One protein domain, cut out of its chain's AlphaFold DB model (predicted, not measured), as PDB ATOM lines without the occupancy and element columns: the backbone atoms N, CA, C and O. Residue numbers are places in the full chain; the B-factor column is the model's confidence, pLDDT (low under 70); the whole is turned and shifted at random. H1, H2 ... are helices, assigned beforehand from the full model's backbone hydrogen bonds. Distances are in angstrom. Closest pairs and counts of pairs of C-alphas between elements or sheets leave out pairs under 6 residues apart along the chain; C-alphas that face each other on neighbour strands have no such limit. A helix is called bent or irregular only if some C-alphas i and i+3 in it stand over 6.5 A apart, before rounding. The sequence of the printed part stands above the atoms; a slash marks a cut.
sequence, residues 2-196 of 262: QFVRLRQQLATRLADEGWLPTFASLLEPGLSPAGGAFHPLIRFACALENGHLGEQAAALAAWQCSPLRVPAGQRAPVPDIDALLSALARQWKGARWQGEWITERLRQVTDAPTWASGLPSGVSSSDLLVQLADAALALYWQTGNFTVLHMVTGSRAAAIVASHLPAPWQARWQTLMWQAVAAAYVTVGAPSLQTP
ATOM      1  N   GLN A   2     145.436 184.475 195.483       91.19
ATOM      2  CA  GLN A   2     144.351 185.387 195.891       91.19
ATOM      3  C   GLN A   2     142.938 184.832 195.631       91.19
ATOM      4  O   GLN A   2     142.130 184.796 196.553       91.19
ATOM      5  N   PHE A   3     142.665 184.327 194.419       95.12
ATOM      6  CA  PHE A   3     141.352 183.773 194.058       95.12
ATOM      7  C   PHE A   3     140.891 182.645 194.993       95.12
ATOM      8  O   PHE A   3     139.769 182.669 195.480       95.12
ATOM      9  N   VAL A   4     141.760 181.665 195.268       95.50
ATOM     10  CA  VAL A   4     141.414 180.493 196.095       95.50
ATOM     11  C   VAL A   4     141.015 180.918 197.506       95.50
ATOM     12  O   VAL A   4     139.976 180.482 198.000       95.50
ATOM     13  N   ARG A   5     141.803 181.812 198.122       96.31
ATOM     14  CA  ARG A   5     141.511 182.354 199.455       96.31
ATOM     15  C   ARG A   5     140.193 183.127 199.455       96.31
ATOM     16  O   ARG A   5     139.353 182.877 200.314       96.31
ATOM     17  N   LEU A   6     139.999 184.015 198.480       96.19
ATOM     18  CA  LEU A   6     138.788 184.826 198.388       96.19
ATOM     19  C   LEU A   6     137.544 183.960 198.171       96.19
ATOM     20  O   LEU A   6     136.546 184.142 198.857       96.19
ATOM     21  N   ARG A   7     137.613 182.960 197.287       97.25
ATOM     22  CA  ARG A   7     136.521 182.004 197.069       97.25
ATOM     23  C   ARG A   7     136.136 181.282 198.358       97.25
ATOM     24  O   ARG A   7     134.951 181.138 198.621       97.25
ATOM     25  N   GLN A   8     137.108 180.834 199.154       96.44
ATOM     26  CA  GLN A   8     136.834 180.133 200.413       96.44
ATOM     27  C   GLN A   8     136.181 181.051 201.457       96.44
ATOM     28  O   GLN A   8     135.220 180.655 202.115       96.44
ATOM     29  N   GLN A   9     136.666 182.289 201.571       96.06
ATOM     30  CA  GLN A   9     136.069 183.302 202.444       96.06
ATOM     31  C   GLN A   9     134.626 183.610 202.027       96.06
ATOM     32  O   GLN A   9     133.725 183.587 202.860       96.06
ATOM     33  N   LEU A  10     134.394 183.828 200.729       97.12
ATOM     34  CA  LEU A  10     133.061 184.096 200.197       97.12
ATOM     35  C   LEU A  10     132.131 182.890 200.327       97.12
ATOM     36  O   LEU A  10     130.963 183.085 200.615       97.12
ATOM     37  N   ALA A  11     132.623 181.661 200.161       96.81
ATOM     38  CA  ALA A  11     131.808 180.462 200.345       96.81
ATOM     39  C   ALA A  11     131.275 180.349 201.780       96.81
ATOM     40  O   ALA A  11     130.103 180.039 201.961       96.81
ATOM     41  N   THR A  12     132.114 180.657 202.774       95.81
ATOM     42  CA  THR A  12     131.701 180.688 204.188       95.81
ATOM     43  C   THR A  12     130.647 181.772 204.400       95.81
ATOM     44  O   THR A  12     129.542 181.490 204.843       95.81
ATOM     45  N   ARG A  13     130.934 182.999 203.951       95.94
ATOM     46  CA  ARG A  13     130.012 184.130 204.096       95.94
ATOM     47  C   ARG A  13     128.665 183.908 203.404       95.94
ATOM     48  O   ARG A  13     127.634 184.273 203.949       95.94
ATOM     49  N   LEU A  14     128.658 183.323 202.206       96.44
ATOM     50  CA  LEU A  14     127.428 183.032 201.466       96.44
ATOM     51  C   LEU A  14     126.581 181.955 202.150       96.44
ATOM     52  O   LEU A  14     125.363 181.996 202.011       96.44
ATOM     53  N   ALA A  15     127.204 181.007 202.855       94.94
ATOM     54  CA  ALA A  15     126.476 180.015 203.640       94.94
ATOM     55  C   ALA A  15     125.771 180.656 204.848       94.94
ATOM     56  O   ALA A  15     124.652 180.260 205.167       94.94
ATOM     57  N   ASP A  16     126.394 181.668 205.457       95.19
ATOM     58  CA  ASP A  16     125.883 182.332 206.659       95.19
ATOM     59  C   ASP A  16     124.861 183.444 206.344       95.19
ATOM     60  O   ASP A  16     123.816 183.544 206.986       95.19
ATOM     61  N   GLU A  17     125.150 184.292 205.352       95.56
ATOM     62  CA  GLU A  17     124.415 185.543 205.078       95.56
ATOM     63  C   GLU A  17     123.632 185.518 203.753       95.56
ATOM     64  O   GLU A  17     122.886 186.450 203.435       95.56
ATOM     65  N   GLY A  18     123.832 184.485 202.931       95.25
ATOM     66  CA  GLY A  18     123.423 184.494 201.529       95.25
ATOM     67  C   GLY A  18     124.294 185.408 200.653       95.25
ATOM     68  O   GLY A  18     125.243 186.063 201.089       95.25
ATOM     69  N   TRP A  19     123.989 185.451 199.355       95.81
ATOM     70  CA  TRP A  19     124.806 186.183 198.378       95.81
ATOM     71  C   TRP A  19     124.537 187.690 198.348       95.81
ATOM     72  O   TRP A  19     125.436 188.456 197.997       95.81
ATOM     73  N   LEU A  20     123.321 188.130 198.691       96.00
ATOM     74  CA  LEU A  20     122.870 189.505 198.460       96.00
ATOM     75  C   LEU A  20     123.717 190.558 199.199       96.00
ATOM     76  O   LEU A  20     124.131 191.512 198.536       96.00
ATOM     77  N   PRO A  21     124.064 190.405 200.494       95.44
ATOM     78  CA  PRO A  21     124.932 191.368 201.182       95.44
ATOM     79  C   PRO A  21     126.327 191.459 200.552       95.44
ATOM     80  O   PRO A  21     126.880 192.546 200.378       95.44
ATOM     81  N   THR A  22     126.883 190.317 200.139       94.75
ATOM     82  CA  THR A  22     128.176 190.274 199.445       94.75
ATOM     83  C   THR A  22     128.085 190.986 198.097       94.75
ATOM     84  O   THR A  22     128.940 191.807 197.778       94.75
ATOM     85  N   PHE A  23     127.043 190.721 197.312       95.81
ATOM     86  CA  PHE A  23     126.861 191.356 196.010       95.81
ATOM     87  C   PHE A  23     126.621 192.865 196.125       95.81
ATOM     88  O   PHE A  23     127.229 193.632 195.384       95.81
ATOM     89  N   ALA A  24     125.826 193.309 197.102       95.06
ATOM     90  CA  ALA A  24     125.625 194.725 197.409       95.06
ATOM     91  C   ALA A  24     126.958 195.449 197.671       95.06
ATOM     92  O   ALA A  24     127.203 196.503 197.082       95.06
ATOM     93  N   SER A  25     127.875 194.830 198.426       93.31
ATOM     94  CA  SER A  25     129.214 195.394 198.675       93.31
ATOM     95  C   SER A  25     130.086 195.534 197.416       93.31
ATOM     96  O   SER A  25     131.043 196.305 197.410       93.31
ATOM     97  N   LEU A  26     129.760 194.822 196.327       91.94
ATOM     98  CA  LEU A  26     130.387 195.018 195.014       91.94
ATOM     99  C   LEU A  26     129.725 196.162 194.236       91.94
ATOM    100  O   LEU A  26     130.406 196.916 193.536       91.94
ATOM    101  N   LEU A  27     128.406 196.319 194.367       93.56
ATOM    102  CA  LEU A  27     127.671 197.397 193.712       93.56
ATOM    103  C   LEU A  27     128.037 198.764 194.292       93.56
ATOM    104  O   LEU A  27     128.241 199.696 193.516       93.56
ATOM    105  N   GLU A  28     128.155 198.902 195.614       93.75
ATOM    106  CA  GLU A  28     128.481 200.154 196.327       93.75
ATOM    107  C   GLU A  28     129.698 200.922 195.778       93.75
ATOM    108  O   GLU A  28     129.561 202.110 195.474       93.75
ATOM    109  N   PRO A  29     130.867 200.295 195.551       93.06
ATOM    110  CA  PRO A  29     132.016 200.962 194.937       93.06
ATOM    111  C   PRO A  29     131.907 201.090 193.407       93.06
ATOM    112  O   PRO A  29     132.827 201.605 192.773       93.06
ATOM    113  N   GLY A  30     130.816 200.609 192.802       94.62
ATOM    114  CA  GLY A  30     130.564 200.695 191.364       94.62
ATOM    115  C   GLY A  30     131.330 199.652 190.554       94.62
ATOM    116  O   GLY A  30     131.838 199.968 189.477       94.62
ATOM    117  N   LEU A  31     131.461 198.424 191.070       96.44
ATOM    118  CA  LEU A  31     132.076 197.339 190.312       96.44
ATOM    119  C   LEU A  31     131.228 197.025 189.073       96.44
ATOM    120  O   LEU A  31     130.042 196.710 189.168       96.44
ATOM    121  N   SER A  32     131.844 197.126 187.900       98.06
ATOM    122  CA  SER A  32     131.159 196.977 186.623       98.06
ATOM    123  C   SER A  32     130.876 195.505 186.285       98.06
ATOM    124  O   SER A  32     131.773 194.671 186.443       98.06
ATOM    125  N   PRO A  33     129.696 195.191 185.711       98.06
ATOM    126  CA  PRO A  33     129.389 193.948 184.991       98.06
ATOM    127  C   PRO A  33     130.444 193.490 183.990       98.06
ATOM    128  O   PRO A  33     130.641 192.291 183.830       98.06
ATOM    129  N   ALA A  34     131.159 194.421 183.355       98.19
ATOM    130  CA  ALA A  34     132.215 194.101 182.398       98.19
ATOM    131  C   ALA A  34     133.547 193.691 183.064       98.19
ATOM    132  O   ALA A  34     134.484 193.299 182.366       98.19
ATOM    133  N   GLY A  35     133.655 193.737 184.399       97.25
ATOM    134  CA  GLY A  35     134.798 193.188 185.134       97.25
ATOM    135  C   GLY A  35     135.016 191.712 184.790       97.25
ATOM    136  O   GLY A  35     134.069 190.932 184.746       97.25
ATOM    137  N   GLY A  36     136.256 191.331 184.469       97.06
ATOM    138  CA  GLY A  36     136.556 189.992 183.946       97.06
ATOM    139  C   GLY A  36     135.854 189.662 182.620       97.06
ATOM    140  O   GLY A  36     135.574 188.494 182.373       97.06
ATOM    141  N   ALA A  37     135.545 190.669 181.793       97.31
ATOM    142  CA  ALA A  37     134.858 190.526 180.507       97.31
ATOM    143  C   ALA A  37     133.473 189.864 180.613       97.31
ATOM    144  O   ALA A  37     133.134 188.996 179.820       97.31
ATOM    145  N   PHE A  38     132.672 190.247 181.612       98.50
ATOM    146  CA  PHE A  38     131.352 189.668 181.916       98.50
ATOM    147  C   PHE A  38     131.361 188.207 182.385       98.50
ATOM    148  O   PHE A  38     130.348 187.750 182.913       98.50
ATOM    149  N   HIS A  39     132.472 187.468 182.283       97.94
ATOM    150  CA  HIS A  39     132.537 186.076 182.736       97.94
ATOM    151  C   HIS A  39     132.107 185.870 184.193       97.94
ATOM    152  O   HIS A  39     131.315 184.956 184.437       97.94
ATOM    153  N   PRO A  40     132.556 186.690 185.165       98.06
ATOM    154  CA  PRO A  40     132.088 186.575 186.538       98.06
ATOM    155  C   PRO A  40     130.571 186.754 186.659       98.06
ATOM    156  O   PRO A  40     129.928 185.949 187.324       98.06
ATOM    157  N   LEU A  41     129.979 187.732 185.964       98.56
ATOM    158  CA  LEU A  41     128.526 187.931 185.940       98.56
ATOM    159  C   LEU A  41     127.796 186.728 185.329       98.56
ATOM    160  O   LEU A  41     126.846 186.220 185.919       98.56
ATOM    161  N   ILE A  42     128.251 186.246 184.173       98.50
ATOM    162  CA  ILE A  42     127.634 185.114 183.469       98.50
ATOM    163  C   ILE A  42     127.665 183.858 184.350       98.50
ATOM    164  O   ILE A  42     126.650 183.176 184.502       98.50
ATOM    165  N   ARG A  43     128.811 183.580 184.986       97.88
ATOM    166  CA  ARG A  43     128.967 182.461 185.924       97.88
ATOM    167  C   ARG A  43     128.078 182.633 187.154       97.88
ATOM    168  O   ARG A  43     127.443 181.672 187.572       97.88
ATOM    169  N   PHE A  44     128.004 183.845 187.701       98.44
ATOM    170  CA  PHE A  44     127.170 184.153 188.860       98.44
ATOM    171  C   PHE A  44     125.685 183.928 188.564       98.44
ATOM    172  O   PHE A  44     125.020 183.225 189.319       98.44
ATOM    173  N   ALA A  45     125.178 184.440 187.441       98.31
ATOM    174  CA  ALA A  45     123.788 184.250 187.032       98.31
ATOM    175  C   ALA A  45     123.445 182.768 186.812       98.31
ATOM    176  O   ALA A  45     122.420 182.300 187.298       98.31
ATOM    177  N   CYS A  46     124.329 182.004 186.162       97.06
ATOM    178  CA  CYS A  46     124.152 180.556 186.019       97.06
ATOM    179  C   CYS A  46     124.102 179.855 187.389       97.06
ATOM    180  O   CYS A  46     123.249 179.003 187.633       97.06
ATOM    181  N   ALA A  47     124.977 180.248 188.317       97.62
ATOM    182  CA  ALA A  47     124.998 179.700 189.667       97.62
ATOM    183  C   ALA A  47     123.770 180.101 190.507       97.62
ATOM    184  O   ALA A  47     123.372 179.342 191.392       97.62
ATOM    185  N   LEU A  48     123.161 181.262 190.243       97.31
ATOM    186  CA  LEU A  48     121.879 181.658 190.830       97.31
ATOM    187  C   LEU A  48     120.741 180.778 190.310       97.31
ATOM    188  O   LEU A  48     120.036 180.183 191.118       97.31
ATOM    189  N   GLU A  49     120.610 180.629 188.987       95.69
ATOM    190  CA  GLU A  49     119.552 179.806 188.376       95.69
ATOM    191  C   GLU A  49     119.590 178.346 188.850       95.69
ATOM    192  O   GLU A  49     118.546 177.710 188.966       95.69
ATOM    193  N   ASN A  50     120.785 177.822 189.135       95.00
ATOM    194  CA  ASN A  50     120.987 176.432 189.551       95.00
ATOM    195  C   ASN A  50     121.173 176.253 191.071       95.00
ATOM    196  O   ASN A  50     121.460 175.147 191.520       95.00
ATOM    197  N   GLY A  51     121.072 177.322 191.872       94.88
ATOM    198  CA  GLY A  51     121.233 177.250 193.332       94.88
ATOM    199  C   GLY A  51     122.620 176.787 193.810       94.88
ATOM    200  O   GLY A  51     122.760 176.271 194.918       94.88
ATOM    201  N   HIS A  52     123.665 176.946 192.994       96.31
ATOM    202  CA  HIS A  52     124.983 176.366 193.256       96.31
ATOM    203  C   HIS A  52     125.894 177.325 194.044       96.31
ATOM    204  O   HIS A  52     126.720 178.045 193.476       96.31
ATOM    205  N   LEU A  53     125.790 177.318 195.378       94.75
ATOM    206  CA  LEU A  53     126.486 178.264 196.275       94.75
ATOM    207  C   LEU A  53     128.007 178.355 196.053       94.75
ATOM    208  O   LEU A  53     128.568 179.451 196.010       94.75
ATOM    209  N   GLY A  54     128.688 177.222 195.848       96.06
ATOM    210  CA  GLY A  54     130.136 177.218 195.596       96.06
ATOM    211  C   GLY A  54     130.536 177.946 194.306       96.06
ATOM    212  O   GLY A  54     131.608 178.550 194.237       96.06
ATOM    213  N   GLU A  55     129.653 177.942 193.308       97.62
ATOM    214  CA  GLU A  55     129.855 178.624 192.028       97.62
ATOM    215  C   GLU A  55     129.499 180.110 192.136       97.62
ATOM    216  O   GLU A  55     130.193 180.940 191.552       97.62
ATOM    217  N   GLN A  56     128.511 180.465 192.966       98.06
ATOM    218  CA  GLN A  56     128.236 181.858 193.328       98.06
ATOM    219  C   GLN A  56     129.467 182.488 193.998       98.06
ATOM    220  O   GLN A  56     129.945 183.534 193.560       98.06
ATOM    221  N   ALA A  57     130.056 181.813 194.990       97.94
ATOM    222  CA  ALA A  57     131.278 182.273 195.653       97.94
ATOM    223  C   ALA A  57     132.470 182.379 194.686       97.94
ATOM    224  O   ALA A  57     133.221 183.356 194.726       97.94
ATOM    225  N   ALA A  58     132.642 181.398 193.791       98.12
ATOM    226  CA  ALA A  58     133.691 181.425 192.773       98.12
ATOM    227  C   ALA A  58     133.524 182.603 191.805       98.12
ATOM    228  O   ALA A  58     134.499 183.284 191.489       98.12
ATOM    229  N   ALA A  59     132.299 182.871 191.359       98.06
ATOM    230  CA  ALA A  59     132.002 183.971 190.457       98.06
ATOM    231  C   ALA A  59     132.281 185.334 191.108       98.06
ATOM    232  O   ALA A  59     132.991 186.155 190.529       98.06
ATOM    233  N   LEU A  60     131.817 185.551 192.344       97.69
ATOM    234  CA  LEU A  60     132.069 186.794 193.082       97.69
ATOM    235  C   LEU A  60     133.562 186.998 193.391       97.69
ATOM    236  O   LEU A  60     134.058 188.123 193.318       97.69
ATOM    237  N   ALA A  61     134.301 185.919 193.674       97.62
ATOM    238  CA  ALA A  61     135.751 185.982 193.846       97.62
ATOM    239  C   ALA A  61     136.464 186.358 192.538       97.62
ATOM    240  O   ALA A  61     137.338 187.223 192.539       97.62
ATOM    241  N   ALA A  62     136.076 185.746 191.414       97.00
ATOM    242  CA  ALA A  62     136.643 186.061 190.103       97.00
ATOM    243  C   ALA A  62     136.409 187.532 189.729       97.00
ATOM    244  O   ALA A  62     137.311 188.196 189.219       97.00
ATOM    245  N   TRP A  63     135.226 188.059 190.045       96.06
ATOM    246  CA  TRP A  63     134.875 189.453 189.785       96.06
ATOM    247  C   TRP A  63     135.775 190.437 190.537       96.06
ATOM    248  O   TRP A  63     136.246 191.417 189.963       96.06
ATOM    249  N   GLN A  64     136.064 190.147 191.806       95.56
ATOM    250  CA  GLN A  64     136.969 190.948 192.634       95.56
ATOM    251  C   GLN A  64     138.442 190.809 192.231       95.56
ATOM    252  O   GLN A  64     139.221 191.732 192.459       95.56
ATOM    253  N   CYS A  65     138.844 189.682 191.634       96.19
ATOM    254  CA  CYS A  65     140.198 189.506 191.101       96.19
ATOM    255  C   CYS A  65     140.427 190.251 189.778       96.19
ATOM    256  O   CYS A  65     141.562 190.625 189.493       96.19
ATOM    257  N   SER A  66     139.368 190.509 189.009       94.56
ATOM    258  CA  SER A  66     139.437 191.232 187.732       94.56
ATOM    259  C   SER A  66     138.506 192.451 187.722       94.56
ATOM    260  O   SER A  66     137.598 192.528 186.886       94.56
ATOM    261  N   PRO A  67     138.693 193.412 188.648       95.44
ATOM    262  CA  PRO A  67     137.757 194.503 188.813       95.44
ATOM    263  C   PRO A  67     137.853 195.494 187.654       95.44
ATOM    264  O   PRO A  67     138.937 195.810 187.160       95.44
ATOM    265  N   LEU A  68     136.698 196.032 187.276       97.62
ATOM    266  CA  LEU A  68     136.574 197.174 186.381       97.62
ATOM    267  C   LEU A  68     135.622 198.178 187.024       97.62
ATOM    268  O   LEU A  68     134.578 197.793 187.551       97.62
ATOM    269  N   ARG A  69     135.970 199.459 186.962       96.56
ATOM    270  CA  ARG A  69     135.059 200.565 187.264       96.56
ATOM    271  C   ARG A  69     134.918 201.380 185.995       96.56
ATOM    272  O   ARG A  69     135.920 201.673 185.353       96.56
ATOM    273  N   VAL A  70     133.688 201.716 185.638       96.62
ATOM    274  CA  VAL A  70     133.409 202.533 184.457       96.62
ATOM    275  C   VAL A  70     133.123 203.953 184.944       96.62
ATOM    276  O   VAL A  70     132.170 204.130 185.707       96.62
ATOM    277  N   PRO A  71     133.933 204.961 184.573       95.62
ATOM    278  CA  PRO A  71     133.660 206.338 184.961       95.62
ATOM    279  C   PRO A  71     132.306 206.801 184.418       95.62
ATOM    280  O   PRO A  71     131.937 206.472 183.287       95.62
ATOM    281  N   ALA A  72     131.579 207.577 185.224       94.75
ATOM    282  CA  ALA A  72     130.297 208.140 184.824       94.75
ATOM    283  C   ALA A  72     130.457 209.131 183.661       94.75
ATOM    284  O   ALA A  72     131.461 209.840 183.554       94.75
ATOM    285  N   GLY A  73     129.443 209.180 182.802       95.62
ATOM    286  CA  GLY A  73     129.391 210.121 181.695       95.62
ATOM    287  C   GLY A  73     128.993 211.528 182.124       95.62
ATOM    288  O   GLY A  73     128.347 211.726 183.151       95.62
ATOM    289  N   GLN A  74     129.376 212.509 181.313       96.12
ATOM    290  CA  GLN A  74     129.163 213.938 181.560       96.12
ATOM    291  C   GLN A  74     128.188 214.571 180.561       96.12
ATOM    292  O   GLN A  74     127.786 215.720 180.737       96.12
ATOM    293  N   ARG A  75     127.795 213.855 179.499       95.94
ATOM    294  CA  ARG A  75     126.837 214.383 178.517       95.94
ATOM    295  C   ARG A  75     125.408 214.307 179.045       95.94
ATOM    296  O   ARG A  75     125.109 213.564 179.982       95.94
ATOM    297  N   ALA A  76     124.513 215.056 178.404       96.12
ATOM    298  CA  ALA A  76     123.084 214.961 178.669       96.12
ATOM    299  C   ALA A  76     122.598 213.498 178.568       96.12
ATOM    300  O   ALA A  76     123.096 212.761 177.707       96.12
ATOM    301  N   PRO A  77     121.658 213.070 179.432       97.19
ATOM    302  CA  PRO A  77     121.040 211.757 179.327       97.19
ATOM    303  C   PRO A  77     120.397 211.538 177.957       97.19
ATOM    304  O   PRO A  77     119.938 212.484 177.312       97.19
ATOM    305  N   VAL A  78     120.344 210.282 177.530       97.75
ATOM    306  CA  VAL A  78     119.695 209.863 176.279       97.75
ATOM    307  C   VAL A  78     118.425 209.057 176.579       97.75
ATOM    308  O   VAL A  78     118.325 208.474 177.661       97.75
ATOM    309  N   PRO A  79     117.433 209.034 175.673       96.38
ATOM    310  CA  PRO A  79     116.147 208.394 175.958       96.38
ATOM    311  C   PRO A  79     116.226 206.862 176.035       96.38
ATOM    312  O   PRO A  79     115.534 206.261 176.848       96.38
ATOM    313  N   ASP A  80     117.079 206.224 175.231       96.62
ATOM    314  CA  ASP A  80     117.116 204.766 175.076       96.62
ATOM    315  C   ASP A  80     118.505 204.253 174.643       96.62
ATOM    316  O   ASP A  80     119.465 205.020 174.467       96.62
ATOM    317  N   ILE A  81     118.624 202.927 174.516       97.12
ATOM    318  CA  ILE A  81     119.860 202.262 174.082       97.12
ATOM    319  C   ILE A  81     120.203 202.573 172.620       97.12
ATOM    320  O   ILE A  81     121.384 202.707 172.300       97.12
ATOM    321  N   ASP A  82     119.220 202.765 171.743       95.62
ATOM    322  CA  ASP A  82     119.477 203.083 170.334       95.62
ATOM    323  C   ASP A  82     120.124 204.467 170.185       95.62
ATOM    324  O   ASP A  82     121.107 204.636 169.449       95.62
ATOM    325  N   ALA A  83     119.647 205.456 170.944       96.94
ATOM    326  CA  ALA A  83     120.232 206.788 171.029       96.94
ATOM    327  C   ALA A  83     121.636 206.755 171.652       96.94
ATOM    328  O   ALA A  83     122.535 207.448 171.160       96.94
ATOM    329  N   LEU A  84     121.852 205.929 172.686       97.56
ATOM    330  CA  LEU A  84     123.176 205.699 173.274       97.56
ATOM    331  C   LEU A  84     124.157 205.156 172.226       97.56
ATOM    332  O   LEU A  84     125.207 205.761 171.998       97.56
ATOM    333  N   LEU A  85     123.819 204.044 171.569       97.19
ATOM    334  CA  LEU A  85     124.691 203.409 170.580       97.19
ATOM    335  C   LEU A  85     124.931 204.325 169.380       97.19
ATOM    336  O   LEU A  85     126.064 204.450 168.929       97.19
ATOM    337  N   SER A  86     123.914 205.057 168.923       96.62
ATOM    338  CA  SER A  86     124.052 206.045 167.845       96.62
ATOM    339  C   SER A  86     124.977 207.210 168.216       96.62
ATOM    340  O   SER A  86     125.721 207.722 167.372       96.62
ATOM    341  N   ALA A  87     124.955 207.666 169.471       95.81
ATOM    342  CA  ALA A  87     125.877 208.692 169.954       95.81
ATOM    343  C   ALA A  87     127.319 208.166 170.025       95.81
ATOM    344  O   ALA A  87     128.232 208.828 169.525       95.81
ATOM    345  N   LEU A  88     127.512 206.963 170.574       96.44
ATOM    346  CA  LEU A  88     128.822 206.319 170.677       96.44
ATOM    347  C   LEU A  88     129.404 205.988 169.300       96.44
ATOM    348  O   LEU A  88     130.574 206.273 169.061       96.44
ATOM    349  N   ALA A  89     128.589 205.485 168.371       96.19
ATOM    350  CA  ALA A  89     128.995 205.194 167.000       96.19
ATOM    351  C   ALA A  89     129.504 206.440 166.277       96.19
ATOM    352  O   ALA A  89     130.487 206.368 165.551       96.19
ATOM    353  N   ARG A  90     128.870 207.604 166.477       94.44
ATOM    354  CA  ARG A  90     129.344 208.869 165.885       94.44
ATOM    355  C   ARG A  90     130.673 209.325 166.473       94.44
ATOM    356  O   ARG A  90     131.489 209.879 165.746       94.44
ATOM    357  N   GLN A  91     130.877 209.120 167.771       93.56
ATOM    358  CA  GLN A  91     132.075 209.587 168.461       93.56
ATOM    359  C   GLN A  91     133.286 208.671 168.255       93.56
ATOM    360  O   GLN A  91     134.401 209.158 168.097       93.56
ATOM    361  N   TRP A  92     133.070 207.359 168.283       93.81
ATOM    362  CA  TRP A  92     134.125 206.346 168.350       93.81
ATOM    363  C   TRP A  92     134.192 205.467 167.098       93.81
ATOM    364  O   TRP A  92     134.763 204.377 167.138       93.81
ATOM    365  N   LYS A  93     133.619 205.934 165.980       89.56
ATOM    366  CA  LYS A  93     133.588 205.189 164.719       89.56
ATOM    367  C   LYS A  93     134.988 204.732 164.319       89.56
ATOM    368  O   LYS A  93     135.861 205.556 164.052       89.56
ATOM    369  N   GLY A  94     135.180 203.420 164.214       82.50
ATOM    370  CA  GLY A  94     136.439 202.845 163.740       82.50
ATOM    371  C   GLY A  94     137.604 202.978 164.724       82.50
ATOM    372  O   GLY A  94     138.744 202.729 164.334       82.50
ATOM    373  N   ALA A  95     137.335 203.344 165.981       88.94
ATOM    374  CA  ALA A  95     138.334 203.297 167.037       88.94
ATOM    375  C   ALA A  95     138.892 201.876 167.173       88.94
ATOM    376  O   ALA A  95     138.156 200.892 167.085       88.94
ATOM    377  N   ARG A  96     140.203 201.768 167.383       90.31
ATOM    378  CA  ARG A  96     140.882 200.489 167.589       90.31
ATOM    379  C   ARG A  96     141.583 200.498 168.929       90.31
ATOM    380  O   ARG A  96     142.264 201.459 169.272       90.31
ATOM    381  N   TRP A  97     141.427 199.398 169.644       93.25
ATOM    382  CA  TRP A  97     141.973 199.194 170.975       93.25
ATOM    383  C   TRP A  97     142.847 197.953 170.934       93.25
ATOM    384  O   TRP A  97     142.439 196.931 170.381       93.25
ATOM    385  N   GLN A  98     144.059 198.067 171.460       90.25
ATOM    386  CA  GLN A  98     145.066 197.014 171.354       90.25
ATOM    387  C   GLN A  98     144.915 196.000 172.488       90.25
ATOM    388  O   GLN A  98     144.275 196.279 173.500       90.25
ATOM    389  N   GLY A  99     145.547 194.840 172.343       89.56
ATOM    390  CA  GLY A  99     145.569 193.797 173.368       89.56
ATOM    391  C   GLY A  99     144.697 192.605 173.007       89.56
ATOM    392  O   GLY A  99     143.642 192.741 172.380       89.56
ATOM    393  N   GLU A 100     145.159 191.426 173.406       89.81
ATOM    394  CA  GLU A 100     144.503 190.150 173.117       89.81
ATOM    395  C   GLU A 100     143.216 190.015 173.941       89.81
ATOM    396  O   GLU A 100     142.168 189.588 173.443       89.81
ATOM    397  N   TRP A 101     143.244 190.491 175.187       94.50
ATOM    398  CA  TRP A 101     142.176 190.266 176.152       94.50
ATOM    399  C   TRP A 101     141.119 191.372 176.129       94.50
ATOM    400  O   TRP A 101     141.425 192.566 176.157       94.50
ATOM    401  N   ILE A 102     139.840 190.979 176.190       96.62
ATOM    402  CA  ILE A 102     138.712 191.924 176.314       96.62
ATOM    403  C   ILE A 102     138.923 192.863 177.513       96.62
ATOM    404  O   ILE A 102     138.649 194.057 177.423       96.62
ATOM    405  N   THR A 103     139.450 192.350 178.629       97.25
ATOM    406  CA  THR A 103     139.708 193.130 179.848       97.25
ATOM    407  C   THR A 103     140.730 194.248 179.656       97.25
ATOM    408  O   THR A 103     140.606 195.290 180.298       97.25
ATOM    409  N   GLU A 104     141.724 194.060 178.785       97.00
ATOM    410  CA  GLU A 104     142.713 195.095 178.465       97.00
ATOM    411  C   GLU A 104     142.077 196.202 177.633       97.00
ATOM    412  O   GLU A 104     142.216 197.380 177.965       97.00
ATOM    413  N   ARG A 105     141.314 195.823 176.601       97.81
ATOM    414  CA  ARG A 105     140.599 196.777 175.744       97.81
ATOM    415  C   ARG A 105     139.561 197.574 176.530       97.81
ATOM    416  O   ARG A 105     139.483 198.785 176.368       97.81
ATOM    417  N   LEU A 106     138.807 196.924 177.422       98.19
ATOM    418  CA  LEU A 106     137.851 197.596 178.310       98.19
ATOM    419  C   LEU A 106     138.532 198.655 179.175       98.19
ATOM    420  O   LEU A 106     138.028 199.769 179.266       98.19
ATOM    421  N   ARG A 107     139.684 198.326 179.772       97.56
ATOM    422  CA  ARG A 107     140.442 199.269 180.600       97.56
ATOM    423  C   ARG A 107     140.938 200.460 179.783       97.56
ATOM    424  O   ARG A 107     140.746 201.593 180.201       97.56
ATOM    425  N   GLN A 108     141.493 200.217 178.594       97.50
ATOM    426  CA  GLN A 108     141.921 201.299 177.701       97.50
ATOM    427  C   GLN A 108     140.761 202.228 177.323       97.50
ATOM    428  O   GLN A 108     140.925 203.444 177.349       97.50
ATOM    429  N   VAL A 109     139.586 201.667 177.015       97.25
ATOM    430  CA  VAL A 109     138.375 202.445 176.714       97.25
ATOM    431  C   VAL A 109     137.959 203.304 177.904       97.25
ATOM    432  O   VAL A 109     137.703 204.493 177.729       97.25
ATOM    433  N   THR A 110     137.884 202.729 179.106       96.56
ATOM    434  CA  THR A 110     137.414 203.453 180.297       96.56
ATOM    435  C   THR A 110     138.413 204.484 180.808       96.56
ATOM    436  O   THR A 110     137.998 205.470 181.411       96.56
ATOM    437  N   ASP A 111     139.705 204.274 180.552       96.50
ATOM    438  CA  ASP A 111     140.787 205.189 180.934       96.50
ATOM    439  C   ASP A 111     141.026 206.281 179.873       96.50
ATOM    440  O   ASP A 111     141.790 207.222 180.102       96.50
ATOM    441  N   ALA A 112     140.378 206.187 178.706       95.88
ATOM    442  CA  ALA A 112     140.539 207.162 177.640       95.88
ATOM    443  C   ALA A 112     140.080 208.562 178.099       95.88
ATOM    444  O   ALA A 112     138.961 208.704 178.601       95.88
ATOM    445  N   PRO A 113     140.863 209.634 177.860       93.25
ATOM    446  CA  PRO A 113     140.507 210.986 178.310       93.25
ATOM    447  C   PRO A 113     139.143 211.484 177.810       93.25
ATOM    448  O   PRO A 113     138.485 212.298 178.454       93.25
ATOM    449  N   THR A 114     138.701 210.989 176.656       93.44
ATOM    450  CA  THR A 114     137.426 211.333 176.014       93.44
ATOM    451  C   THR A 114     136.259 210.437 176.439       93.44
ATOM    452  O   THR A 114     135.143 210.635 175.956       93.44
ATOM    453  N   TRP A 115     136.479 209.455 177.325       95.62
ATOM    454  CA  TRP A 115     135.436 208.546 177.803       95.62
ATOM    455  C   TRP A 115     134.315 209.305 178.520       95.62
ATOM    456  O   TRP A 115     133.176 209.325 178.053       95.62
ATOM    457  N   ALA A 116     134.640 209.988 179.622       94.50
ATOM    458  CA  ALA A 116     133.642 210.645 180.465       94.50
ATOM    459  C   ALA A 116     132.910 211.780 179.727       94.50
ATOM    460  O   ALA A 116     131.688 211.887 179.813       94.50
ATOM    461  N   SER A 117     133.630 212.586 178.941       94.00
ATOM    462  CA  SER A 117     133.039 213.658 178.125       94.00
ATOM    463  C   SER A 117     132.253 213.138 176.916       94.00
ATOM    464  O   SER A 117     131.446 213.869 176.345       94.00
ATOM    465  N   GLY A 118     132.466 211.878 176.530       91.69
ATOM    466  CA  GLY A 118     131.771 211.209 175.437       91.69
ATOM    467  C   GLY A 118     130.504 210.466 175.823       91.69
ATOM    468  O   GLY A 118     129.584 210.327 175.014       91.69
ATOM    469  N   LEU A 119     130.445 209.996 177.064       96.38
ATOM    470  CA  LEU A 119     129.371 209.153 177.554       96.38
ATOM    471  C   LEU A 119     128.203 210.003 178.099       96.38
ATOM    472  O   LEU A 119     128.439 210.979 178.822       96.38
ATOM    473  N   PRO A 120     126.938 209.655 177.798       96.50
ATOM    474  CA  PRO A 120     125.778 210.187 178.511       96.50
ATOM    475  C   PRO A 120     125.874 209.947 180.019       96.50
ATOM    476  O   PRO A 120     126.393 208.929 180.462       96.50
ATOM    477  N   SER A 121     125.349 210.867 180.821       95.88
ATOM    478  CA  SER A 121     125.248 210.703 182.280       95.88
ATOM    479  C   SER A 121     124.187 209.675 182.695       95.88
ATOM    480  O   SER A 121     124.233 209.163 183.812       95.88
ATOM    481  N   GLY A 122     123.265 209.319 181.794       96.69
ATOM    482  CA  GLY A 122     122.239 208.307 182.029       96.69
ATOM    483  C   GLY A 122     121.471 207.918 180.766       96.69
ATOM    484  O   GLY A 122     121.600 208.557 179.718       96.69
ATOM    485  N   VAL A 123     120.657 206.870 180.902       97.38
ATOM    486  CA  VAL A 123     119.694 206.408 179.895       97.38
ATOM    487  C   VAL A 123     118.321 206.323 180.554       97.38
ATOM    488  O   VAL A 123     118.167 205.638 181.564       97.38
ATOM    489  N   SER A 124     117.334 207.019 179.998       92.75
ATOM    490  CA  SER A 124     116.001 207.182 180.594       92.75
ATOM    491  C   SER A 124     114.985 206.170 180.051       92.75
ATOM    492  O   SER A 124     113.918 206.558 179.582       92.75
ATOM    493  N   SER A 125     115.308 204.875 180.121       91.25
ATOM    494  CA  SER A 125     114.435 203.789 179.655       91.25
ATOM    495  C   SER A 125     113.914 202.932 180.811       91.25
ATOM    496  O   SER A 125     114.677 202.566 181.705       91.25
ATOM    497  N   SER A 126     112.625 202.578 180.770       86.88
ATOM    498  CA  SER A 126     111.989 201.635 181.704       86.88
ATOM    499  C   SER A 126     112.354 200.172 181.433       86.88
ATOM    500  O   SER A 126     112.340 199.365 182.356       86.88
ATOM    501  N   ASP A 127     112.727 199.844 180.193       91.75
ATOM    502  CA  ASP A 127     112.993 198.476 179.723       91.75
ATOM    503  C   ASP A 127     114.469 198.280 179.358       91.75
ATOM    504  O   ASP A 127     114.826 197.561 178.421       91.75
ATOM    505  N   LEU A 128     115.358 198.949 180.094       96.00
ATOM    506  CA  LEU A 128     116.764 199.093 179.735       96.00
ATOM    507  C   LEU A 128     117.469 197.753 179.478       96.00
ATOM    508  O   LEU A 128     118.181 197.610 178.487       96.00
ATOM    509  N   LEU A 129     117.271 196.758 180.348       96.81
ATOM    510  CA  LEU A 129     117.918 195.449 180.197       96.81
ATOM    511  C   LEU A 129     117.407 194.683 178.968       96.81
ATOM    512  O   LEU A 129     118.189 193.986 178.324       96.81
ATOM    513  N   VAL A 130     116.129 194.849 178.612       96.50
ATOM    514  CA  VAL A 130     115.546 194.255 177.399       96.50
ATOM    515  C   VAL A 130     116.146 194.913 176.160       96.50
ATOM    516  O   VAL A 130     116.624 194.214 175.269       96.50
ATOM    517  N   GLN A 131     116.221 196.247 176.140       97.38
ATOM    518  CA  GLN A 131     116.847 196.984 175.041       97.38
ATOM    519  C   GLN A 131     118.331 196.618 174.872       97.38
ATOM    520  O   GLN A 131     118.805 196.451 173.750       97.38
ATOM    521  N   LEU A 132     119.069 196.429 175.974       98.00
ATOM    522  CA  LEU A 132     120.459 195.963 175.934       98.00
ATOM    523  C   LEU A 132     120.585 194.547 175.357       98.00
ATOM    524  O   LEU A 132     121.530 194.277 174.614       98.00
ATOM    525  N   ALA A 133     119.665 193.640 175.690       97.94
ATOM    526  CA  ALA A 133     119.649 192.289 175.131       97.94
ATOM    527  C   ALA A 133     119.363 192.307 173.621       97.94
ATOM    528  O   ALA A 133     120.071 191.645 172.858       97.94
ATOM    529  N   ASP A 134     118.387 193.106 173.188       97.50
ATOM    530  CA  ASP A 134     118.014 193.240 171.776       97.50
ATOM    531  C   ASP A 134     119.141 193.849 170.944       97.50
ATOM    532  O   ASP A 134     119.512 193.300 169.900       97.50
ATOM    533  N   ALA A 135     119.746 194.928 171.437       97.94
ATOM    534  CA  ALA A 135     120.867 195.577 170.774       97.94
ATOM    535  C   ALA A 135     122.099 194.661 170.700       97.94
ATOM    536  O   ALA A 135     122.743 194.579 169.654       97.94
ATOM    537  N   ALA A 136     122.415 193.926 171.775       98.38
ATOM    538  CA  ALA A 136     123.529 192.980 171.773       98.38
ATOM    539  C   ALA A 136     123.305 191.829 170.779       98.38
ATOM    540  O   ALA A 136     124.232 191.468 170.054       98.38
ATOM    541  N   LEU A 137     122.088 191.275 170.706       98.44
ATOM    542  CA  LEU A 137     121.755 190.193 169.774       98.44
ATOM    543  C   LEU A 137     121.868 190.657 168.316       98.44
ATOM    544  O   LEU A 137     122.483 189.976 167.496       98.44
ATOM    545  N   ALA A 138     121.306 191.827 168.007       98.00
ATOM    546  CA  ALA A 138     121.389 192.441 166.686       98.00
ATOM    547  C   ALA A 138     122.846 192.729 166.289       98.00
ATOM    548  O   ALA A 138     123.277 192.386 165.187       98.00
ATOM    549  N   LEU A 139     123.631 193.291 167.210       97.38
ATOM    550  CA  LEU A 139     125.037 193.588 166.976       97.38
ATOM    551  C   LEU A 139     125.867 192.313 166.782       97.38
ATOM    552  O   LEU A 139     126.747 192.276 165.920       97.38
ATOM    553  N   TYR A 140     125.595 191.253 167.546       97.81
ATOM    554  CA  TYR A 140     126.294 189.980 167.380       97.81
ATOM    555  C   TYR A 140     125.936 189.331 166.044       97.81
ATOM    556  O   TYR A 140     126.817 188.850 165.336       97.81
ATOM    557  N   TRP A 141     124.666 189.390 165.641       97.44
ATOM    558  CA  TRP A 141     124.245 188.933 164.318       97.44
ATOM    559  C   TRP A 141     124.952 189.682 163.180       97.44
ATOM    560  O   TRP A 141     125.324 189.057 162.186       97.44
ATOM    561  N   GLN A 142     125.158 190.992 163.338       95.81
ATOM    562  CA  GLN A 142     125.844 191.844 162.364       95.81
ATOM    563  C   GLN A 142     127.356 191.578 162.304       95.81
ATOM    564  O   GLN A 142     127.941 191.645 161.226       95.81
ATOM    565  N   THR A 143     127.999 191.325 163.446       94.62
ATOM    566  CA  THR A 143     129.470 191.380 163.551       94.62
ATOM    567  C   THR A 143     130.142 190.035 163.788       94.62
ATOM    568  O   THR A 143     131.303 189.879 163.429       94.62
ATOM    569  N   GLY A 144     129.461 189.080 164.430       94.75
ATOM    570  CA  GLY A 144     130.063 187.827 164.900       94.75
ATOM    571  C   GLY A 144     131.159 188.027 165.946       94.75
ATOM    572  O   GLY A 144     131.855 187.077 166.286       94.75
ATOM    573  N   ASN A 145     131.328 189.249 166.457       94.81
ATOM    574  CA  ASN A 145     132.488 189.615 167.248       94.81
ATOM    575  C   ASN A 145     132.448 188.976 168.643       94.81
ATOM    576  O   ASN A 145     131.433 189.012 169.346       94.81
ATOM    577  N   PHE A 146     133.597 188.464 169.076       95.25
ATOM    578  CA  PHE A 146     133.758 187.772 170.351       95.25
ATOM    579  C   PHE A 146     133.431 188.621 171.585       95.25
ATOM    580  O   PHE A 146     132.787 188.129 172.510       95.25
ATOM    581  N   THR A 147     133.770 189.911 171.616       97.25
ATOM    582  CA  THR A 147     133.343 190.789 172.720       97.25
ATOM    583  C   THR A 147     131.825 190.980 172.718       97.25
ATOM    584  O   THR A 147     131.200 191.017 173.778       97.25
ATOM    585  N   VAL A 148     131.204 191.067 171.538       98.06
ATOM    586  CA  VAL A 148     129.749 191.237 171.430       98.06
ATOM    587  C   VAL A 148     129.006 189.974 171.870       98.06
ATOM    588  O   VAL A 148     127.964 190.086 172.509       98.06
ATOM    589  N   LEU A 149     129.566 188.778 171.651       98.31
ATOM    590  CA  LEU A 149     129.043 187.540 172.250       98.31
ATOM    591  C   LEU A 149     128.887 187.693 173.771       98.31
ATOM    592  O   LEU A 149     127.834 187.374 174.323       98.31
ATOM    593  N   HIS A 150     129.896 188.261 174.440       98.44
ATOM    594  CA  HIS A 150     129.857 188.495 175.885       98.44
ATOM    595  C   HIS A 150     128.803 189.529 176.284       98.44
ATOM    596  O   HIS A 150     128.216 189.399 177.356       98.44
ATOM    597  N   MET A 151     128.507 190.507 175.421       98.62
ATOM    598  CA  MET A 151     127.370 191.410 175.620       98.62
ATOM    599  C   MET A 151     126.042 190.646 175.564       98.62
ATOM    600  O   MET A 151     125.204 190.858 176.433       98.62
ATOM    601  N   VAL A 152     125.856 189.719 174.615       98.69
ATOM    602  CA  VAL A 152     124.628 188.901 174.518       98.69
ATOM    603  C   VAL A 152     124.428 188.083 175.792       98.69
ATOM    604  O   VAL A 152     123.398 188.196 176.461       98.69
ATOM    605  N   THR A 153     125.432 187.293 176.175       98.62
ATOM    606  CA  THR A 153     125.345 186.440 177.367       98.62
ATOM    607  C   THR A 153     125.305 187.253 178.663       98.62
ATOM    608  O   THR A 153     124.633 186.864 179.620       98.62
ATOM    609  N   GLY A 154     125.993 188.398 178.698       98.50
ATOM    610  CA  GLY A 154     126.019 189.325 179.827       98.50
ATOM    611  C   GLY A 154     124.677 190.024 180.051       98.50
ATOM    612  O   GLY A 154     124.251 190.137 181.197       98.50
ATOM    613  N   SER A 155     123.974 190.424 178.985       98.38
ATOM    614  CA  SER A 155     122.626 191.011 179.059       98.38
ATOM    615  C   SER A 155     121.616 190.051 179.682       98.38
ATOM    616  O   SER A 155     120.917 190.434 180.622       98.38
ATOM    617  N   ARG A 156     121.606 188.775 179.267       97.81
ATOM    618  CA  ARG A 156     120.783 187.744 179.925       97.81
ATOM    619  C   ARG A 156     121.159 187.578 181.396       97.81
ATOM    620  O   ARG A 156     120.291 187.565 182.268       97.81
ATOM    621  N   ALA A 157     122.454 187.453 181.684       98.62
ATOM    622  CA  ALA A 157     122.934 187.299 183.053       98.62
ATOM    623  C   ALA A 157     122.516 188.485 183.940       98.62
ATOM    624  O   ALA A 157     122.139 188.294 185.095       98.62
ATOM    625  N   ALA A 158     122.505 189.699 183.388       98.44
ATOM    626  CA  ALA A 158     122.053 190.882 184.098       98.44
ATOM    627  C   ALA A 158     120.552 190.890 184.385       98.44
ATOM    628  O   ALA A 158     120.172 191.321 185.474       98.44
ATOM    629  N   ALA A 159     119.720 190.393 183.469       97.62
ATOM    630  CA  ALA A 159     118.284 190.240 183.698       97.62
ATOM    631  C   ALA A 159     117.988 189.241 184.831       97.62
ATOM    632  O   ALA A 159     117.179 189.535 185.709       97.62
ATOM    633  N   ILE A 160     118.708 188.112 184.875       98.00
ATOM    634  CA  ILE A 160     118.594 187.121 185.962       98.00
ATOM    635  C   ILE A 160     118.968 187.739 187.304       98.00
ATOM    636  O   ILE A 160     118.226 187.632 188.272       98.00
ATOM    637  N   VAL A 161     120.119 188.411 187.382       98.25
ATOM    638  CA  VAL A 161     120.521 189.063 188.634       98.25
ATOM    639  C   VAL A 161     119.478 190.105 189.046       98.25
ATOM    640  O   VAL A 161     119.069 190.127 190.205       98.25
ATOM    641  N   ALA A 162     118.985 190.911 188.101       97.25
ATOM    642  CA  ALA A 162     117.978 191.935 188.364       97.25
ATOM    643  C   ALA A 162     116.680 191.366 188.956       97.25
ATOM    644  O   ALA A 162     116.143 191.979 189.877       97.25
ATOM    645  N   SER A 163     116.210 190.194 188.507       96.25
ATOM    646  CA  SER A 163     114.981 189.580 189.042       96.25
ATOM    647  C   SER A 163     115.094 189.143 190.503       96.25
ATOM    648  O   SER A 163     114.075 188.923 191.152       96.25
ATOM    649  N   HIS A 164     116.314 189.032 191.034       96.25
ATOM    650  CA  HIS A 164     116.557 188.733 192.444       96.25
ATOM    651  C   HIS A 164     117.008 189.953 193.264       96.25
ATOM    652  O   HIS A 164     117.150 189.844 194.484       96.25
ATOM    653  N   LEU A 165     117.256 191.105 192.632       96.62
ATOM    654  CA  LEU A 165     117.700 192.305 193.337       96.62
ATOM    655  C   LEU A 165     116.516 193.076 193.940       96.62
ATOM    656  O   LEU A 165     115.532 193.356 193.247       96.62
ATOM    657  N   PRO A 166     116.619 193.517 195.206       96.00
ATOM    658  CA  PRO A 166     115.604 194.374 195.797       96.00
ATOM    659  C   PRO A 166     115.626 195.763 195.141       96.00
ATOM    660  O   PRO A 166     116.652 196.211 194.616       96.00
ATOM    661  N   ALA A 167     114.497 196.473 195.223       94.44
ATOM    662  CA  ALA A 167     114.285 197.773 194.579       94.44
ATOM    663  C   ALA A 167     115.434 198.797 194.759       94.44
ATOM    664  O   ALA A 167     115.800 199.422 193.760       94.44
ATOM    665  N   PRO A 168     116.079 198.938 195.942       94.00
ATOM    666  CA  PRO A 168     117.170 199.902 196.126       94.00
ATOM    667  C   PRO A 168     118.380 199.682 195.206       94.00
ATOM    668  O   PRO A 168     119.092 200.633 194.889       94.00
ATOM    669  N   TRP A 169     118.612 198.446 194.751       96.25
ATOM    670  CA  TRP A 169     119.748 198.110 193.888       96.25
ATOM    671  C   TRP A 169     119.409 198.112 192.399       96.25
ATOM    672  O   TRP A 169     120.331 198.155 191.585       96.25
ATOM    673  N   GLN A 170     118.128 198.106 192.015       95.12
ATOM    674  CA  GLN A 170     117.740 197.938 190.611       95.12
ATOM    675  C   GLN A 170     118.236 199.074 189.711       95.12
ATOM    676  O   GLN A 170     118.859 198.808 188.685       95.12
ATOM    677  N   ALA A 171     118.027 200.334 190.104       94.62
ATOM    678  CA  ALA A 171     118.458 201.487 189.304       94.62
ATOM    679  C   ALA A 171     119.988 201.539 189.145       94.62
ATOM    680  O   ALA A 171     120.519 201.813 188.065       94.62
ATOM    681  N   ARG A 172     120.714 201.212 190.220       96.19
ATOM    682  CA  ARG A 172     122.176 201.149 190.201       96.19
ATOM    683  C   ARG A 172     122.684 200.009 189.325       96.19
ATOM    684  O   ARG A 172     123.615 200.212 188.552       96.19
ATOM    685  N   TRP A 173     122.067 198.835 189.417       97.69
ATOM    686  CA  TRP A 173     122.405 197.679 188.590       97.69
ATOM    687  C   TRP A 173     122.216 197.967 187.102       97.69
ATOM    688  O   TRP A 173     123.129 197.752 186.307       97.69
ATOM    689  N   GLN A 174     121.071 198.548 186.744       96.81
ATOM    690  CA  GLN A 174     120.783 199.002 185.387       96.81
ATOM    691  C   GLN A 174     121.828 200.011 184.898       96.81
ATOM    692  O   GLN A 174     122.337 199.877 183.785       96.81
ATOM    693  N   THR A 175     122.214 200.961 185.758       97.06
ATOM    694  CA  THR A 175     123.240 201.968 185.447       97.06
ATOM    695  C   THR A 175     124.590 201.334 185.127       97.06
ATOM    696  O   THR A 175     125.176 201.591 184.077       97.06
ATOM    697  N   LEU A 176     125.062 200.454 186.009       98.00
ATOM    698  CA  LEU A 176     126.325 199.746 185.823       98.00
ATOM    699  C   LEU A 176     126.302 198.867 184.566       98.00
ATOM    700  O   LEU A 176     127.323 198.744 183.888       98.00
ATOM    701  N   MET A 177     125.152 198.274 184.242       98.19
ATOM    702  CA  MET A 177     125.016 197.387 183.094       98.19
ATOM    703  C   MET A 177     125.063 198.127 181.756       98.19
ATOM    704  O   MET A 177     125.821 197.719 180.874       98.19
ATOM    705  N   TRP A 178     124.331 199.235 181.587       98.38
ATOM    706  CA  TRP A 178     124.411 199.975 180.322       98.38
ATOM    707  C   TRP A 178     125.800 200.594 180.120       98.38
ATOM    708  O   TRP A 178     126.305 200.603 178.999       98.38
ATOM    709  N   GLN A 179     126.464 201.032 181.196       98.44
ATOM    710  CA  GLN A 179     127.841 201.536 181.149       98.44
ATOM    711  C   GLN A 179     128.839 200.447 180.743       98.44
ATOM    712  O   GLN A 179     129.728 200.687 179.925       98.44
ATOM    713  N   ALA A 180     128.676 199.236 181.281       98.44
ATOM    714  CA  ALA A 180     129.475 198.074 180.910       98.44
ATOM    715  C   ALA A 180     129.324 197.734 179.419       98.44
ATOM    716  O   ALA A 180     130.321 197.516 178.727       98.44
ATOM    717  N   VAL A 181     128.087 197.733 178.914       98.56
ATOM    718  CA  VAL A 181     127.796 197.494 177.495       98.56
ATOM    719  C   VAL A 181     128.350 198.610 176.612       98.56
ATOM    720  O   VAL A 181     128.965 198.311 175.592       98.56
ATOM    721  N   ALA A 182     128.214 199.876 177.010       98.38
ATOM    722  CA  ALA A 182     128.795 201.006 176.287       98.38
ATOM    723  C   ALA A 182     130.320 200.867 176.139       98.38
ATOM    724  O   ALA A 182     130.855 201.072 175.048       98.38
ATOM    725  N   ALA A 183     131.013 200.472 177.213       98.31
ATOM    726  CA  ALA A 183     132.457 200.266 177.181       98.31
ATOM    727  C   ALA A 183     132.819 199.123 176.224       98.31
ATOM    728  O   ALA A 183     133.639 199.310 175.326       98.31
ATOM    729  N   ALA A 184     132.150 197.972 176.348       98.31
ATOM    730  CA  ALA A 184     132.359 196.815 175.477       98.31
ATOM    731  C   ALA A 184     132.093 197.138 173.997       98.31
ATOM    732  O   ALA A 184     132.896 196.787 173.133       98.31
ATOM    733  N   TYR A 185     131.025 197.877 173.705       98.06
ATOM    734  CA  TYR A 185     130.677 198.326 172.359       98.06
ATOM    735  C   TYR A 185     131.756 199.223 171.735       98.06
ATOM    736  O   TYR A 185     132.106 199.080 170.562       98.06
ATOM    737  N   VAL A 186     132.348 200.121 172.523       97.69
ATOM    738  CA  VAL A 186     133.444 200.981 172.054       97.69
ATOM    739  C   VAL A 186     134.716 200.165 171.799       97.69
ATOM    740  O   VAL A 186     135.432 200.470 170.843       97.69
ATOM    741  N   THR A 187     134.970 199.081 172.554       97.06
ATOM    742  CA  THR A 187     136.129 198.201 172.282       97.06
ATOM    743  C   THR A 187     136.087 197.562 170.892       97.06
ATOM    744  O   THR A 187     137.142 197.266 170.337       97.06
ATOM    745  N   VAL A 188     134.891 197.369 170.322       95.19
ATOM    746  CA  VAL A 188     134.696 196.756 168.994       95.19
ATOM    747  C   VAL A 188     134.585 197.795 167.874       95.19
ATOM    748  O   VAL A 188     134.123 197.490 166.777       95.19
ATOM    749  N   GLY A 189     134.996 199.038 168.146       95.00
ATOM    750  CA  GLY A 189     135.025 200.135 167.175       95.00
ATOM    751  C   GLY A 189     133.694 200.853 166.977       95.00
ATOM    752  O   GLY A 189     133.548 201.583 165.992       95.00
ATOM    753  N   ALA A 190     132.740 200.642 167.895       96.12
ATOM    754  CA  ALA A 190     131.418 201.266 167.905       96.12
ATOM    755  C   ALA A 190     130.730 201.255 166.518       96.12
ATOM    756  O   ALA A 190     130.376 202.313 165.985       96.12
ATOM    757  N   PRO A 191     130.576 200.081 165.873       95.50
ATOM    758  CA  PRO A 191     129.993 200.005 164.539       95.50
ATOM    759  C   PRO A 191     128.526 200.435 164.579       95.50
ATOM    760  O   PRO A 191     127.774 200.009 165.455       95.50
ATOM    761  N   SER A 192     128.096 201.255 163.619       95.19
ATOM    762  CA  SER A 192     126.689 201.651 163.511       95.19
ATOM    763  C   SER A 192     125.795 200.412 163.438       95.19
ATOM    764  O   SER A 192     126.011 199.543 162.589       95.19
ATOM    765  N   LEU A 193     124.816 200.335 164.341       94.12
ATOM    766  CA  LEU A 193     123.859 199.239 164.367       94.12
ATOM    767  C   LEU A 193     122.919 199.377 163.168       94.12
ATOM    768  O   LEU A 193     122.272 200.410 162.992       94.12
ATOM    769  N   GLN A 194     122.888 198.356 162.323       93.62
ATOM    770  CA  GLN A 194     121.989 198.293 161.178       93.62
ATOM    771  C   GLN A 194     120.724 197.529 161.555       93.62
ATOM    772  O   GLN A 194     120.756 196.655 162.420       93.62
ATOM    773  N   THR A 195     119.618 197.810 160.865       92.75
ATOM    774  CA  THR A 195     118.412 196.982 160.966       92.75
ATOM    775  C   THR A 195     118.744 195.558 160.510       92.75
ATOM    776  O   THR A 195     119.077 195.371 159.335       92.75
ATOM    777  N   PRO A 196     118.675 194.542 161.392       92.31
ATOM    778  CA  PRO A 196     119.082 193.195 161.024       92.31
ATOM    779  C   PRO A 196     118.111 192.569 160.023       92.31
ATOM    780  O   PRO A 196     116.894 192.619 160.209       92.31
TER     781      PRO A 196
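What this domain is: This is residues 2 to 196 of the 262 residues of an uncharacterized protein of Aeromonas hydrophila (UniProt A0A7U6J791). Three long helices, H8, H9 and H10, stand side by side as an up-and-down bundle that forms the core. H1 to H4 make one end: H3 packs on H9, H4 folds back along H3, H1 crosses H4, and H2 meets the start of H10. H5 and H6 pack near the last turns of H10, with little H7 near H5. The printed part has 195 residues, with ten named helices, H1 to H10 in chain order, and no named strand; its class is all helix. It is compact, with a radius of gyration of the C-alphas of 16.2 A and spans of 49 by 35 by 31 A.

Where its parts are: H1, residues 2 to 17, begins at C-alpha 2 (144.351, 185.387, 195.891) and measures 22.0 A. H2 is residues 19 to 27, H3 residues 35 to 49, 20.5 A, and H4 residues 53 to 65, 18.5 A. H5 is residues 81 to 92, H6 residues 102 to 111, and H7 residues 115 to 118. H8, residues 128 to 143, measures 22.0 A; H9, residues 146 to 164, 28.0 A; H10, residues 167 to 187, 31.2 A, ending at C-alpha 187 (136.129, 198.201, 172.282). H3 and H10 are irregular: C-alphas 37 and 40 are 7.7 A apart, and C-alphas 168 and 171 are 7.1 A apart.

How they stand to each other: H10 is the hub, touching five helices. H9 and H10 form a hairpin at a shallow tilt of 1 degrees, opposite ways; their closest C-alphas, of Met 151 and Val 181, are 6.4 A apart. H8 and H9 form another, at 18 degrees, with Ala 136 and Val 152 closest, C-alphas 5.0 A apart. H3 touches H9 at a steep tilt of 43 degrees, C-alphas of Ala 45 and Ala 157 5.1 A apart. H3 and H4 form a hairpin at 13 degrees, C-alphas of Pro 40 and Ala 59 4.7 A apart. H1 touches H4 at a steep tilt of 47 degrees, C-alphas of Ala 11 and Ala 57 5.1 A apart. H10 touches H2 with residues 169 to 173 alone, Leu 27 and Trp 173 closest, C-alphas 7.4 A apart. H6 is about perpendicular to H10, at 80 degrees, and touches its residues 183 to 187 alone, closest at Arg 105 and Thr 187, C-alphas 5.8 A apart. H5 touches residues 182 to 186 of H10 alone, C-alphas of Trp 92 and Val 186 6.6 A apart. H7 is close to H5 but not clearly touching, C-alphas of Gln 91 and Gly 118 7.2 A apart. Every O i to N i+4 pair is within hydrogen-bond range in H1, H2, H4, H5, H6 and H8; H3 has 8 of 11, H9 14 of 15 and H10 15 of 17, while H7 is too short for such a pair.

The domain as a whole: The C-alphas of Asp 16 and Arg 90 are the two farthest apart, 48.8 A. The printed part has no cut; the one long link is H4 to H5, residues 66 to 80. Mean pLDDT of the printed part is 96.0, and no printed residue is under 70.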